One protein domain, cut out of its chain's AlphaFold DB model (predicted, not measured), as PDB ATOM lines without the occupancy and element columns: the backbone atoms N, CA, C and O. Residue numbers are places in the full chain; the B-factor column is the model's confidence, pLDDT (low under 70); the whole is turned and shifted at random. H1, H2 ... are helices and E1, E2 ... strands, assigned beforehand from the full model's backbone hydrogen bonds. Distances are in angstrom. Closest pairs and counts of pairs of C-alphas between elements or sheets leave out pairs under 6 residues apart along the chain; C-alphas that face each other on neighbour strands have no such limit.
ATOM      1  N   VAL A 218      32.834  35.151  18.767       86.75
ATOM      2  CA  VAL A 218      34.272  34.873  18.857       86.75
ATOM      3  C   VAL A 218      35.010  36.209  18.728       86.75
ATOM      4  O   VAL A 218      35.099  36.782  17.645       86.75
ATOM      5  N   ARG A 219      35.454  36.768  19.863       89.44
ATOM      6  CA  ARG A 219      36.086  38.102  19.929       89.44
ATOM      7  C   ARG A 219      37.589  38.075  19.681       89.44
ATOM      8  O   ARG A 219      38.129  39.091  19.247       89.44
ATOM      9  N   LYS A 220      38.247  36.957  19.988       92.06
ATOM     10  CA  LYS A 220      39.666  36.709  19.724       92.06
ATOM     11  C   LYS A 220      39.795  35.600  18.690       92.06
ATOM     12  O   LYS A 220      39.050  34.630  18.777       92.06
ATOM     13  N   ARG A 221      40.730  35.736  17.754       94.00
ATOM     14  CA  ARG A 221      41.166  34.647  16.874       94.00
ATOM     15  C   ARG A 221      42.684  34.650  16.778       94.00
ATOM     16  O   ARG A 221      43.306  35.702  16.922       94.00
ATOM     17  N   LEU A 222      43.254  33.476  16.546       95.50
ATOM     18  CA  LEU A 222      44.620  33.317  16.086       95.50
ATOM     19  C   LEU A 222      44.719  33.935  14.689       95.50
ATOM     20  O   LEU A 222      43.901  33.627  13.818       95.50
ATOM     21  N   LEU A 223      45.665  34.848  14.503       95.00
ATOM     22  CA  LEU A 223      45.900  35.554  13.251       95.00
ATOM     23  C   LEU A 223      47.388  35.490  12.892       95.00
ATOM     24  O   LEU A 223      48.223  35.619  13.792       95.00
ATOM     25  N   PRO A 224      47.727  35.356  11.599       93.88
ATOM     26  CA  PRO A 224      49.085  35.582  11.132       93.88
ATOM     27  C   PRO A 224      49.462  37.052  11.335       93.88
ATOM     28  O   PRO A 224      48.710  37.955  10.953       93.88
ATOM     29  N   VAL A 225      50.623  37.297  11.940       93.00
ATOM     30  CA  VAL A 225      51.206  38.632  12.105       93.00
ATOM     31  C   VAL A 225      52.598  38.699  11.490       93.00
ATOM     32  O   VAL A 225      53.327  37.706  11.461       93.00
ATOM     33  N   THR A 226      52.972  39.882  11.014       91.38
ATOM     34  CA  THR A 226      54.320  40.189  10.521       91.38
ATOM     35  C   THR A 226      54.855  41.446  11.191       91.38
ATOM     36  O   THR A 226      54.108  42.417  11.331       91.38
ATOM     37  N   SER A 227      56.137  41.440  11.533       88.94
ATOM     38  CA  SER A 227      56.918  42.617  11.905       88.94
ATOM     39  C   SER A 227      57.826  43.054  10.755       88.94
ATOM     40  O   SER A 227      58.239  42.221   9.947       88.94
ATOM     41  N   GLU A 228      58.137  44.348  10.695       82.44
ATOM     42  CA  GLU A 228      59.221  44.891   9.857       82.44
ATOM     43  C   GLU A 228      60.567  44.907  10.604       82.44
ATOM     44  O   GLU A 228      61.626  44.971   9.980       82.44
ATOM     45  N   ASP A 229      60.529  44.794  11.937       78.94
ATOM     46  CA  ASP A 229      61.708  44.587  12.776       78.94
ATOM     47  C   ASP A 229      62.377  43.219  12.494       78.94
ATOM     48  O   ASP A 229      61.721  42.307  11.974       78.94
ATOM     49  N   PRO A 230      63.670  43.037  12.840       69.38
ATOM     50  CA  PRO A 230      64.417  41.819  12.524       69.38
ATOM     51  C   PRO A 230      63.753  40.500  12.981       69.38
ATOM     52  O   PRO A 230      62.971  40.480  13.937       69.38
ATOM     53  N   PRO A 231      64.086  39.358  12.344       66.88
ATOM     54  CA  PRO A 231      63.673  38.039  12.823       66.88
ATOM     55  C   PRO A 231      64.094  37.784  14.280       66.88
ATOM     56  O   PRO A 231      65.118  38.292  14.735       66.88
ATOM     57  N   GLY A 232      63.307  36.985  15.006       66.81
ATOM     58  CA  GLY A 232      63.585  36.603  16.397       66.81
ATOM     59  C   GLY A 232      63.094  37.574  17.481       66.81
ATOM     60  O   GLY A 232      63.143  37.224  18.652       66.81
ATOM     61  N   VAL A 233      62.566  38.758  17.140       78.75
ATOM     62  CA  VAL A 233      62.104  39.744  18.150       78.75
ATOM     63  C   VAL A 233      60.685  39.445  18.687       78.75
ATOM     64  O   VAL A 233      60.224  40.080  19.633       78.75
ATOM     65  N   LEU A 234      59.964  38.477  18.107       86.00
ATOM     66  CA  LEU A 234      58.621  38.078  18.549       86.00
ATOM     67  C   LEU A 234      58.678  36.771  19.348       86.00
ATOM     68  O   LEU A 234      58.675  35.690  18.765       86.00
ATOM     69  N   GLU A 235      58.697  36.858  20.675       87.75
ATOM     70  CA  GLU A 235      58.697  35.683  21.555       87.75
ATOM     71  C   GLU A 235      57.274  35.252  21.942       87.75
ATOM     72  O   GLU A 235      56.345  36.063  22.043       87.75
ATOM     73  N   GLU A 236      57.090  33.959  22.202       89.44
ATOM     74  CA  GLU A 236      55.808  33.409  22.642       89.44
ATOM     75  C   GLU A 236      55.388  33.957  24.015       89.44
ATOM     76  O   GLU A 236      56.185  34.123  24.935       89.44
ATOM     77  N   GLY A 237      54.099  34.267  24.164       89.25
ATOM     78  CA  GLY A 237      53.541  34.844  25.387       89.25
ATOM     79  C   GLY A 237      53.644  36.371  25.497       89.25
ATOM     80  O   GLY A 237      52.910  36.940  26.320       89.25
ATOM     81  N   MET A 238      54.447  37.048  24.661       91.38
ATOM     82  CA  MET A 238      54.509  38.517  24.604       91.38
ATOM     83  C   MET A 238      53.111  39.125  24.432       91.38
ATOM     84  O   MET A 238      52.352  38.727  23.546       91.38
ATOM     85  N   ASP A 239      52.758  40.107  25.266       94.62
ATOM     86  CA  ASP A 239      51.512  40.863  25.099       94.62
ATOM     87  C   ASP A 239      51.566  41.732  23.842       94.62
ATOM     88  O   ASP A 239      52.558  42.403  23.571       94.62
ATOM     89  N   VAL A 240      50.467  41.745  23.092       94.69
ATOM     90  CA  VAL A 240      50.278  42.631  21.944       94.69
ATOM     91  C   VAL A 240      49.321  43.740  22.347       94.69
ATOM     92  O   VAL A 240      48.206  43.472  22.796       94.69
ATOM     93  N   TYR A 241      49.733  44.986  22.160       94.56
ATOM     94  CA  TYR A 241      48.959  46.190  22.438       94.56
ATOM     95  C   TYR A 241      48.480  46.816  21.131       94.56
ATOM     96  O   TYR A 241      49.176  46.761  20.126       94.56
ATOM     97  N   ALA A 242      47.294  47.423  21.147       92.94
ATOM     98  CA  ALA A 242      46.922  48.401  20.127       92.94
ATOM     99  C   ALA A 242      47.330  49.789  20.620       92.94
ATOM    100  O   ALA A 242      47.206  50.071  21.817       92.94
ATOM    101  N   GLU A 243      47.788  50.651  19.719       88.44
ATOM    102  CA  GLU A 243      48.165  52.019  20.065       88.44
ATOM    103  C   GLU A 243      47.012  52.768  20.766       88.44
ATOM    104  O   GLU A 243      45.828  52.535  20.508       88.44
ATOM    105  N   GLY A 244      47.353  53.582  21.768       85.06
ATOM    106  CA  GLY A 244      46.386  54.224  22.668       85.06
ATOM    107  C   GLY A 244      45.721  53.307  23.716       85.06
ATOM    108  O   GLY A 244      45.111  53.817  24.656       85.06
ATOM    109  N   SER A 245      45.852  51.974  23.641       87.81
ATOM    110  CA  SER A 245      45.288  51.050  24.640       87.81
ATOM    111  C   SER A 245      46.274  50.713  25.759       87.81
ATOM    112  O   SER A 245      47.340  50.151  25.527       87.81
ATOM    113  N   ALA A 246      45.867  50.936  27.013       85.69
ATOM    114  CA  ALA A 246      46.588  50.437  28.191       85.69
ATOM    115  C   ALA A 246      46.355  48.937  28.476       85.69
ATOM    116  O   ALA A 246      47.008  48.364  29.342       85.69
ATOM    117  N   ARG A 247      45.397  48.291  27.794       91.06
ATOM    118  CA  ARG A 247      45.088  46.859  27.956       91.06
ATOM    119  C   ARG A 247      45.603  46.063  26.751       91.06
ATOM    120  O   ARG A 247      45.361  46.518  25.627       91.06
ATOM    121  N   PRO A 248      46.184  44.863  26.947       93.00
ATOM    122  CA  PRO A 248      46.554  43.983  25.844       93.00
ATOM    123  C   PRO A 248      45.375  43.686  24.908       93.00
ATOM    124  O   PRO A 248      44.264  43.329  25.329       93.00
ATOM    125  N   ALA A 249      45.636  43.831  23.614       93.69
ATOM    126  CA  ALA A 249      44.789  43.384  22.520       93.69
ATOM    127  C   ALA A 249      44.842  41.857  22.346       93.69
ATOM    128  O   ALA A 249      43.870  41.269  21.867       93.69
ATOM    129  N   GLY A 250      45.937  41.215  22.754       94.50
ATOM    130  CA  GLY A 250      46.155  39.779  22.630       94.50
ATOM    131  C   GLY A 250      47.559  39.377  23.069       94.50
ATOM    132  O   GLY A 250      48.207  40.140  23.779       94.50
ATOM    133  N   LYS A 251      48.022  38.204  22.630       94.19
ATOM    134  CA  LYS A 251      49.393  37.716  22.848       94.19
ATOM    135  C   LYS A 251      49.955  37.064  21.589       94.19
ATOM    136  O   LYS A 251      49.183  36.491  20.818       94.19
ATOM    137  N   VAL A 252      51.273  37.107  21.415       93.69
ATOM    138  CA  VAL A 252      51.989  36.185  20.519       93.69
ATOM    139  C   VAL A 252      51.779  34.770  21.062       93.69
ATOM    140  O   VAL A 252      51.964  34.531  22.255       93.69
ATOM    141  N   ALA A 253      51.298  33.865  20.216       92.50
ATOM    142  CA  ALA A 253      50.915  32.504  20.591       92.50
ATOM    143  C   ALA A 253      51.900  31.457  20.061       92.50
ATOM    144  O   ALA A 253      52.138  30.480  20.757       92.50
ATOM    145  N   VAL A 254      52.463  31.681  18.868       90.62
ATOM    146  CA  VAL A 254      53.500  30.837  18.259       90.62
ATOM    147  C   VAL A 254      54.509  31.742  17.563       90.62
ATOM    148  O   VAL A 254      54.091  32.623  16.803       90.62
ATOM    149  N   SER A 255      55.805  31.529  17.788       87.44
ATOM    150  CA  SER A 255      56.856  32.199  17.013       87.44
ATOM    151  C   SER A 255      57.294  31.361  15.806       87.44
ATOM    152  O   SER A 255      57.147  30.137  15.793       87.44
ATOM    153  N   SER A 256      57.816  32.028  14.778       79.12
ATOM    154  CA  SER A 256      58.449  31.385  13.618       79.12
ATOM    155  C   SER A 256      59.827  32.001  13.435       79.12
ATOM    156  O   SER A 256      59.952  33.228  13.386       79.12
ATOM    157  N   ASP A 257      60.849  31.167  13.270       65.25
ATOM    158  CA  ASP A 257      62.248  31.612  13.334       65.25
ATOM    159  C   ASP A 257      62.695  32.386  12.070       65.25
ATOM    160  O   ASP A 257      63.811  32.901  11.991       65.25
ATOM    161  N   GLY A 258      61.800  32.535  11.084       56.94
ATOM    162  CA  GLY A 258      62.023  33.237   9.820       56.94
ATOM    163  C   GLY A 258      61.178  34.504   9.622       56.94
ATOM    164  O   GLY A 258      59.945  34.483   9.637       56.94
ATOM    165  N   GLY A 259      61.848  35.618   9.304       59.56
ATOM    166  CA  GLY A 259      61.238  36.761   8.605       59.56
ATOM    167  C   GLY A 259      60.198  37.573   9.385       59.56
ATOM    168  O   GLY A 259      59.248  38.062   8.773       59.56
ATOM    169  N   GLY A 260      60.344  37.682  10.710       74.75
ATOM    170  CA  GLY A 260      59.482  38.520  11.556       74.75
ATOM    171  C   GLY A 260      58.028  38.039  11.646       74.75
ATOM    172  O   GLY A 260      57.137  38.846  11.911       74.75
ATOM    173  N   ARG A 261      57.753  36.753  11.380       85.69
ATOM    174  CA  ARG A 261      56.388  36.198  11.343       85.69
ATOM    175  C   ARG A 261      56.039  35.437  12.612       85.69
ATOM    176  O   ARG A 261      56.843  34.670  13.133       85.69
ATOM    177  N   ALA A 262      54.798  35.573  13.056       91.81
ATOM    178  CA  ALA A 262      54.268  34.822  14.186       91.81
ATOM    179  C   ALA A 262      52.768  34.556  14.013       91.81
ATOM    180  O   ALA A 262      52.098  35.169  13.176       91.81
ATOM    181  N   LEU A 263      52.219  33.675  14.848       94.31
ATOM    182  CA  LEU A 263      50.780  33.574  15.068       94.31
ATOM    183  C   LEU A 263      50.441  34.273  16.385       94.31
ATOM    184  O   LEU A 263      51.019  33.966  17.427       94.31
ATOM    185  N   ALA A 264      49.492  35.208  16.363       94.94
ATOM    186  CA  ALA A 264      49.070  35.953  17.546       94.94
ATOM    187  C   ALA A 264      47.572  35.775  17.814       94.94
ATOM    188  O   ALA A 264      46.732  35.924  16.926       94.94
ATOM    189  N   LEU A 265      47.218  35.490  19.066       95.56
ATOM    190  CA  LEU A 265      45.837  35.388  19.525       95.56
ATOM    191  C   LEU A 265      45.310  36.789  19.860       95.56
ATOM    192  O   LEU A 265      45.467  37.274  20.983       95.56
ATOM    193  N   LEU A 266      44.681  37.446  18.884       95.06
ATOM    194  CA  LEU A 266      44.313  38.863  18.944       95.06
ATOM    195  C   LEU A 266      42.802  39.090  18.996       95.06
ATOM    196  O   LEU A 266      42.016  38.399  18.346       95.06
ATOM    197  N   ARG A 267      42.377  40.138  19.713       93.50
ATOM    198  CA  ARG A 267      41.014  40.682  19.621       93.50
ATOM    199  C   ARG A 267      40.782  41.268  18.229       93.50
ATOM    200  O   ARG A 267      41.448  42.226  17.849       93.50
ATOM    201  N   LEU A 268      39.766  40.775  17.520       91.38
ATOM    202  CA  LEU A 268      39.460  41.165  16.135       91.38
ATOM    203  C   LEU A 268      39.260  42.680  15.953       91.38
ATOM    204  O   LEU A 268      39.698  43.247  14.958       91.38
ATOM    205  N   GLN A 269      38.630  43.349  16.926       89.69
ATOM    206  CA  GLN A 269      38.424  44.804  16.892       89.69
ATOM    207  C   GLN A 269      39.735  45.595  17.008       89.69
ATOM    208  O   GLN A 269      39.830  46.678  16.448       89.69
ATOM    209  N   ALA A 270      40.730  45.073  17.730       92.06
ATOM    210  CA  ALA A 270      42.040  45.707  17.828       92.06
ATOM    211  C   ALA A 270      42.855  45.429  16.559       92.06
ATOM    212  O   ALA A 270      43.284  46.369  15.901       92.06
ATOM    213  N   ALA A 271      42.951  44.155  16.160       91.69
ATOM    214  CA  ALA A 271      43.701  43.720  14.980       91.69
ATOM    215  C   ALA A 271      43.259  44.404  13.677       91.69
ATOM    216  O   ALA A 271      44.078  44.658  12.801       91.69
ATOM    217  N   PHE A 272      41.968  44.727  13.555       90.19
ATOM    218  CA  PHE A 272      41.395  45.339  12.355       90.19
ATOM    219  C   PHE A 272      40.744  46.708  12.610       90.19
ATOM    220  O   PHE A 272      39.975  47.192  11.778       90.19
ATOM    221  N   GLY A 273      41.049  47.344  13.747       86.50
ATOM    222  CA  GLY A 273      40.546  48.677  14.103       86.50
ATOM    223  C   GLY A 273      41.235  49.824  13.357       86.50
ATOM    224  O   GLY A 273      40.726  50.943  13.345       86.50
ATOM    225  N   GLY A 274      42.374  49.551  12.711       85.19
ATOM    226  CA  GLY A 274      43.190  50.547  12.012       85.19
ATOM    227  C   GLY A 274      44.119  51.360  12.919       85.19
ATOM    228  O   GLY A 274      44.640  52.370  12.466       85.19
ATOM    229  N   GLN A 275      44.300  50.944  14.176       88.88
ATOM    230  CA  GLN A 275      45.405  51.399  15.026       88.88
ATOM    231  C   GLN A 275      46.598  50.452  14.828       88.88
ATOM    232  O   GLN A 275      46.357  49.247  14.696       88.88
ATOM    233  N   PRO A 276      47.850  50.942  14.842       90.75
ATOM    234  CA  PRO A 276      49.026  50.081  14.874       90.75
ATOM    235  C   PRO A 276      49.000  49.123  16.070       90.75
ATOM    236  O   PRO A 276      48.499  49.455  17.152       90.75
ATOM    237  N   LEU A 277      49.544  47.923  15.874       94.19
ATOM    238  CA  LEU A 277      49.782  46.961  16.945       94.19
ATOM    239  C   LEU A 277      51.264  46.966  17.321       94.19
ATOM    240  O   LEU A 277      52.114  47.144  16.451       94.19
ATOM    241  N   ARG A 278      51.578  46.713  18.595       92.81
ATOM    242  CA  ARG A 278      52.955  46.547  19.078       92.81
ATOM    243  C   ARG A 278      53.116  45.360  20.019       92.81
ATOM    244  O   ARG A 278      52.228  45.110  20.836       92.81
ATOM    245  N   ALA A 279      54.227  44.636  19.904       91.94
ATOM    246  CA  ALA A 279      54.573  43.512  20.777       91.94
ATOM    247  C   ALA A 279      55.382  43.956  22.009       91.94
ATOM    248  O   ALA A 279      56.203  44.865  21.932       91.94
ATOM    249  N   GLY A 280      55.162  43.299  23.152       90.00
ATOM    250  CA  GLY A 280      55.908  43.469  24.403       90.00
ATOM    251  C   GLY A 280      55.592  44.762  25.163       90.00
ATOM    252  O   GLY A 280      55.216  44.717  26.335       90.00
ATOM    253  N   SER A 281      55.712  45.918  24.509       87.38
ATOM    254  CA  SER A 281      55.549  47.246  25.111       87.38
ATOM    255  C   SER A 281      54.934  48.260  24.131       87.38
ATOM    256  O   SER A 281      54.609  47.934  22.989       87.38
ATOM    257  N   LYS A 282      54.780  49.519  24.568       80.50
ATOM    258  CA  LYS A 282      54.368  50.638  23.695       80.50
ATOM    259  C   LYS A 282      55.436  51.063  22.683       80.50
ATOM    260  O   LYS A 282      55.107  51.767  21.737       80.50
ATOM    261  N   GLU A 283      56.684  50.662  22.894       83.06
ATOM    262  CA  GLU A 283      57.845  51.014  22.064       83.06
ATOM    263  C   GLU A 283      58.380  49.800  21.291       83.06
ATOM    264  O   GLU A 283      59.220  49.953  20.412       83.06
ATOM    265  N   GLY A 284      57.874  48.599  21.591       86.88
ATOM    266  CA  GLY A 284      58.276  47.354  20.948       86.88
ATOM    267  C   GLY A 284      57.755  47.175  19.513       86.88
ATOM    268  O   GLY A 284      57.088  48.074  18.975       86.88
ATOM    269  N   PRO A 285      58.058  46.013  18.899       88.81
ATOM    270  CA  PRO A 285      57.964  45.792  17.456       88.81
ATOM    271  C   PRO A 285      56.598  46.094  16.859       88.81
ATOM    272  O   PRO A 285      55.582  45.719  17.450       88.81
ATOM    273  N   VAL A 286      56.563  46.727  15.685       91.06
ATOM    274  CA  VAL A 286      55.301  47.065  15.006       91.06
ATOM    275  C   VAL A 286      54.751  45.837  14.292       91.06
ATOM    276  O   VAL A 286      55.388  45.284  13.403       91.06
ATOM    277  N   LEU A 287      53.528  45.434  14.639       92.19
ATOM    278  CA  LEU A 287      52.866  44.277  14.042       92.19
ATOM    279  C   LEU A 287      51.784  44.682  13.037       92.19
ATOM    280  O   LEU A 287      50.866  45.443  13.349       92.19
ATOM    281  N   SER A 288      51.817  44.051  11.867       92.12
ATOM    282  CA  SER A 288      50.691  43.987  10.935       92.12
ATOM    283  C   SER A 288      49.963  42.655  11.095       92.12
ATOM    284  O   SER A 288      50.569  41.598  10.930       92.12
ATOM    285  N   ALA A 289      48.667  42.695  11.415       93.06
ATOM    286  CA  ALA A 289      47.819  41.507  11.502       93.06
ATOM    287  C   ALA A 289      47.090  41.252  10.179       93.06
ATOM    288  O   ALA A 289      46.373  42.117   9.670       93.06
ATOM    289  N   HIS A 290      47.232  40.041   9.651       91.69
ATOM    290  CA  HIS A 290      46.693  39.652   8.351       91.69
ATOM    291  C   HIS A 290      45.408  38.839   8.500       91.69
ATOM    292  O   HIS A 290      45.155  38.191   9.519       91.69
ATOM    293  N   ARG A 291      44.559  38.889   7.472       89.12
ATOM    294  CA  ARG A 291      43.367  38.039   7.382       89.12
ATOM    295  C   ARG A 291      43.716  36.796   6.568       89.12
ATOM    296  O   ARG A 291      44.179  36.973   5.444       89.12
ATOM    297  N   PRO A 292      43.460  35.581   7.075       87.44
ATOM    298  CA  PRO A 292      43.535  34.388   6.244       87.44
ATOM    299  C   PRO A 292      42.561  34.464   5.057       87.44
ATOM    300  O   PRO A 292      41.487  35.061   5.175       87.44
ATOM    301  N   SER A 293      42.939  33.868   3.924       81.88
ATOM    302  CA  SER A 293      42.109  33.770   2.710       81.88
ATOM    303  C   SER A 293      40.921  32.824   2.886       81.88
ATOM    304  O   SER A 293      39.832  33.077   2.366       81.88
ATOM    305  N   TRP A 294      41.138  31.744   3.633       83.44
ATOM    306  CA  TRP A 294      40.186  30.665   3.828       83.44
ATOM    307  C   TRP A 294      39.003  31.071   4.724       83.44
ATOM    308  O   TRP A 294      39.114  31.964   5.573       83.44
ATOM    309  N   PRO A 295      37.828  30.436   4.547       67.25
ATOM    310  CA  PRO A 295      36.585  30.886   5.159       67.25
ATOM    311  C   PRO A 295      36.506  30.561   6.659       67.25
ATOM    312  O   PRO A 295      35.807  29.640   7.081       67.25
ATOM    313  N   CYS A 296      37.122  31.391   7.506       62.94
ATOM    314  CA  CYS A 296      36.712  31.451   8.908       62.94
ATOM    315  C   CYS A 296      35.222  31.847   8.976       62.94
ATOM    316  O   CYS A 296      34.798  32.820   8.344       62.94
ATOM    317  N   ILE A 297      34.405  31.047   9.681       51.97
ATOM    318  CA  ILE A 297      32.935  31.114   9.597       51.97
ATOM    319  C   ILE A 297      32.426  32.545   9.752       51.97
ATOM    320  O   ILE A 297      32.869  33.268  10.650       51.97
ATOM    321  N   ARG A 298      31.434  32.892   8.903       48.38
ATOM    322  CA  ARG A 298      30.603  34.112   8.919       48.38
ATOM    323  C   ARG A 298      30.439  34.669  10.331       48.38
ATOM    324  O   ARG A 298      29.430  34.459  11.007       48.38
ATOM    325  N   THR A 299      31.387  35.496  10.743       45.12
ATOM    326  CA  THR A 299      31.201  36.339  11.905       45.12
ATOM    327  C   THR A 299      30.189  37.370  11.432       45.12
ATOM    328  O   THR A 299      30.512  38.266  10.657       45.12
ATOM    329  N   GLN A 300      28.938  37.257  11.880       40.56
ATOM    330  CA  GLN A 300      27.886  38.233  11.553       40.56
ATOM    331  C   GLN A 300      28.236  39.653  12.074       40.56
ATOM    332  O   GLN A 300      27.586  40.635  11.726       40.56
ATOM    333  N   TYR A 301      29.325  39.760  12.848       45.56
ATOM    334  CA  TYR A 301      30.014  40.987  13.245       45.56
ATOM    335  C   TYR A 301      31.212  41.408  12.367       45.56
ATOM    336  O   TYR A 301      31.556  42.585  12.406       45.56
ATOM    337  N   TYR A 302      31.822  40.538  11.551       46.72
ATOM    338  CA  TYR A 302      32.973  40.880  10.690       46.72
ATOM    339  C   TYR A 302      32.600  41.994   9.705       46.72
ATOM    340  O   TYR A 302      33.225  43.053   9.660       46.72
ATOM    341  N   TYR A 303      31.477  41.798   9.007       42.72
ATOM    342  CA  TYR A 303      30.895  42.804   8.123       42.72
ATOM    343  C   TYR A 303      30.291  43.989   8.884       42.72
ATOM    344  O   TYR A 303      30.292  45.101   8.367       42.72
ATOM    345  N   LYS A 304      29.788  43.794  10.111       42.84
ATOM    346  CA  LYS A 304      29.099  44.849  10.882       42.84
ATOM    347  C   LYS A 304      30.059  45.856  11.528       42.84
ATOM    348  O   LYS A 304      29.730  47.032  11.619       42.84
ATOM    349  N   ILE A 305      31.254  45.412  11.924       46.41
ATOM    350  CA  ILE A 305      32.326  46.291  12.417       46.41
ATOM    351  C   ILE A 305      32.897  47.128  11.260       46.41
ATOM    352  O   ILE A 305      33.110  48.326  11.424       46.41
ATOM    353  N   CYS A 306      33.061  46.540  10.069       39.06
ATOM    354  CA  CYS A 306      33.571  47.265   8.900       39.06
ATOM    355  C   CYS A 306      32.523  48.210   8.268       39.06
ATOM    356  O   CYS A 306      32.850  49.346   7.926       39.06
ATOM    357  N   SER A 307      31.254  47.795   8.152       36.25
ATOM    358  CA  SER A 307      30.206  48.588   7.478       36.25
ATOM    359  C   SER A 307      29.775  49.843   8.241       36.25
ATOM    360  O   SER A 307      29.326  50.811   7.625       36.25
ATOM    361  N   ASN A 308      29.974  49.889   9.563       37.16
ATOM    362  CA  ASN A 308      29.756  51.114  10.334       37.16
ATOM    363  C   ASN A 308      30.794  52.208  10.015       37.16
ATOM    364  O   ASN A 308      30.466  53.385  10.135       37.16
ATOM    365  N   ARG A 309      32.007  51.863   9.545       40.94
ATOM    366  CA  ARG A 309      33.035  52.861   9.190       40.94
ATOM    367  C   ARG A 309      32.714  53.583   7.878       40.94
ATOM    368  O   ARG A 309      32.830  54.802   7.817       40.94
ATOM    369  N   GLN A 310      32.201  52.867   6.870       37.34
ATOM    370  CA  GLN A 310      31.737  53.483   5.613       37.34
ATOM    371  C   GLN A 310      30.574  54.471   5.823       37.34
ATOM    372  O   GLN A 310      30.467  55.449   5.093       37.34
ATOM    373  N   LYS A 311      29.726  54.263   6.842       36.31
ATOM    374  CA  LYS A 311      28.613  55.178   7.160       36.31
ATOM    375  C   LYS A 311      29.014  56.415   7.971       36.31
ATOM    376  O   LYS A 311      28.257  57.382   7.965       36.31
TER     377      LYS A 311
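What this domain is: This is residues 218 to 311 of the 422 residues of the protein "Aminomethyltransferase folate-binding domain-containing protein" of Coccomyxa subellipsoidea (strain C-169) (UniProt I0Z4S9). A small closed barrel of six antiparallel strands is capped at one end by H1, a helix of four residues. Beyond that end, a long link leads from the barrel to H2, a helix set off from the strands and modelled with low confidence. The 94 printed residues hold two named helices and six named strands, along the chain E1 E2 E3 E4 H1 E5 E6 H2; round the ring run E1 E4 E3 E2 E5 E6 and back to E1. The class is mixed, helices and strands; the whole is compact, with a radius of gyration of the C-alphas of 13.2 A and spans of 38 by 30 by 20 A.

How they stand to each other: In the barrel, E1, residues 220 to 227, bends by 58 degrees at residue 224. On one side of it is E4, residues 261 to 267, with N 223 and O 264 2.9 A apart, within hydrogen-bond range. On the other side is E6, residues 286 to 289, with N 288 and O 226 at 2.9 A. E3, residues 248 to 255, is E4's other neighbour, with N 253 and O 263 at 2.8 A. E2, residues 239 to 242, neighbours E3, with N 240 and O 250 at 2.9 A. E5, residues 277 to 279, neighbours E2, with N 241 and O 278 at 2.8 A, and E6, with N 287 and O 277 at 2.9 A. E2, E3 and E4 form a meander, each strand the antiparallel neighbour of the one before; with E1 they form a Greek key, the first strand neighbouring the fourth. H1, residues 268 to 271, is on the barrel and outside it, over none of the strands, at a height over the sheet of 7.0 A. H2, residues 302 to 311, is not on the barrel; H1 and H2 are close but not clearly touching, their closest C-alphas being those of Gln 269 and Ile 305, 7.7 A. H1 is too short for an O i to N i+4 pair; in H2, 1 of 6 such pairs and 2 of 7 O i to N i+3 pairs are within hydrogen-bond range.

Where its parts are: E1 begins at C-alpha 220, (39.666, 36.709, 19.724), and measures 19.8 A; E3 and E4 measure 18.0 A each. E2 measures 10.1 A, E5 7.0 A, E6 10.0 A and H1 5.1 A. H2 measures 15.4 A and ends at C-alpha 311, (28.613, 55.178, 7.160).

The domain as a whole: The C-alphas farthest apart, those of Asp 257 and Lys 311, are 41.5 A apart. The printed part has no cut. The links E1 to E2 and E6 to H2 are long. The mean pLDDT of the printed part is 80.0; it is under 70 at residues 230 to 232, 257 to 259 and 295 to 311.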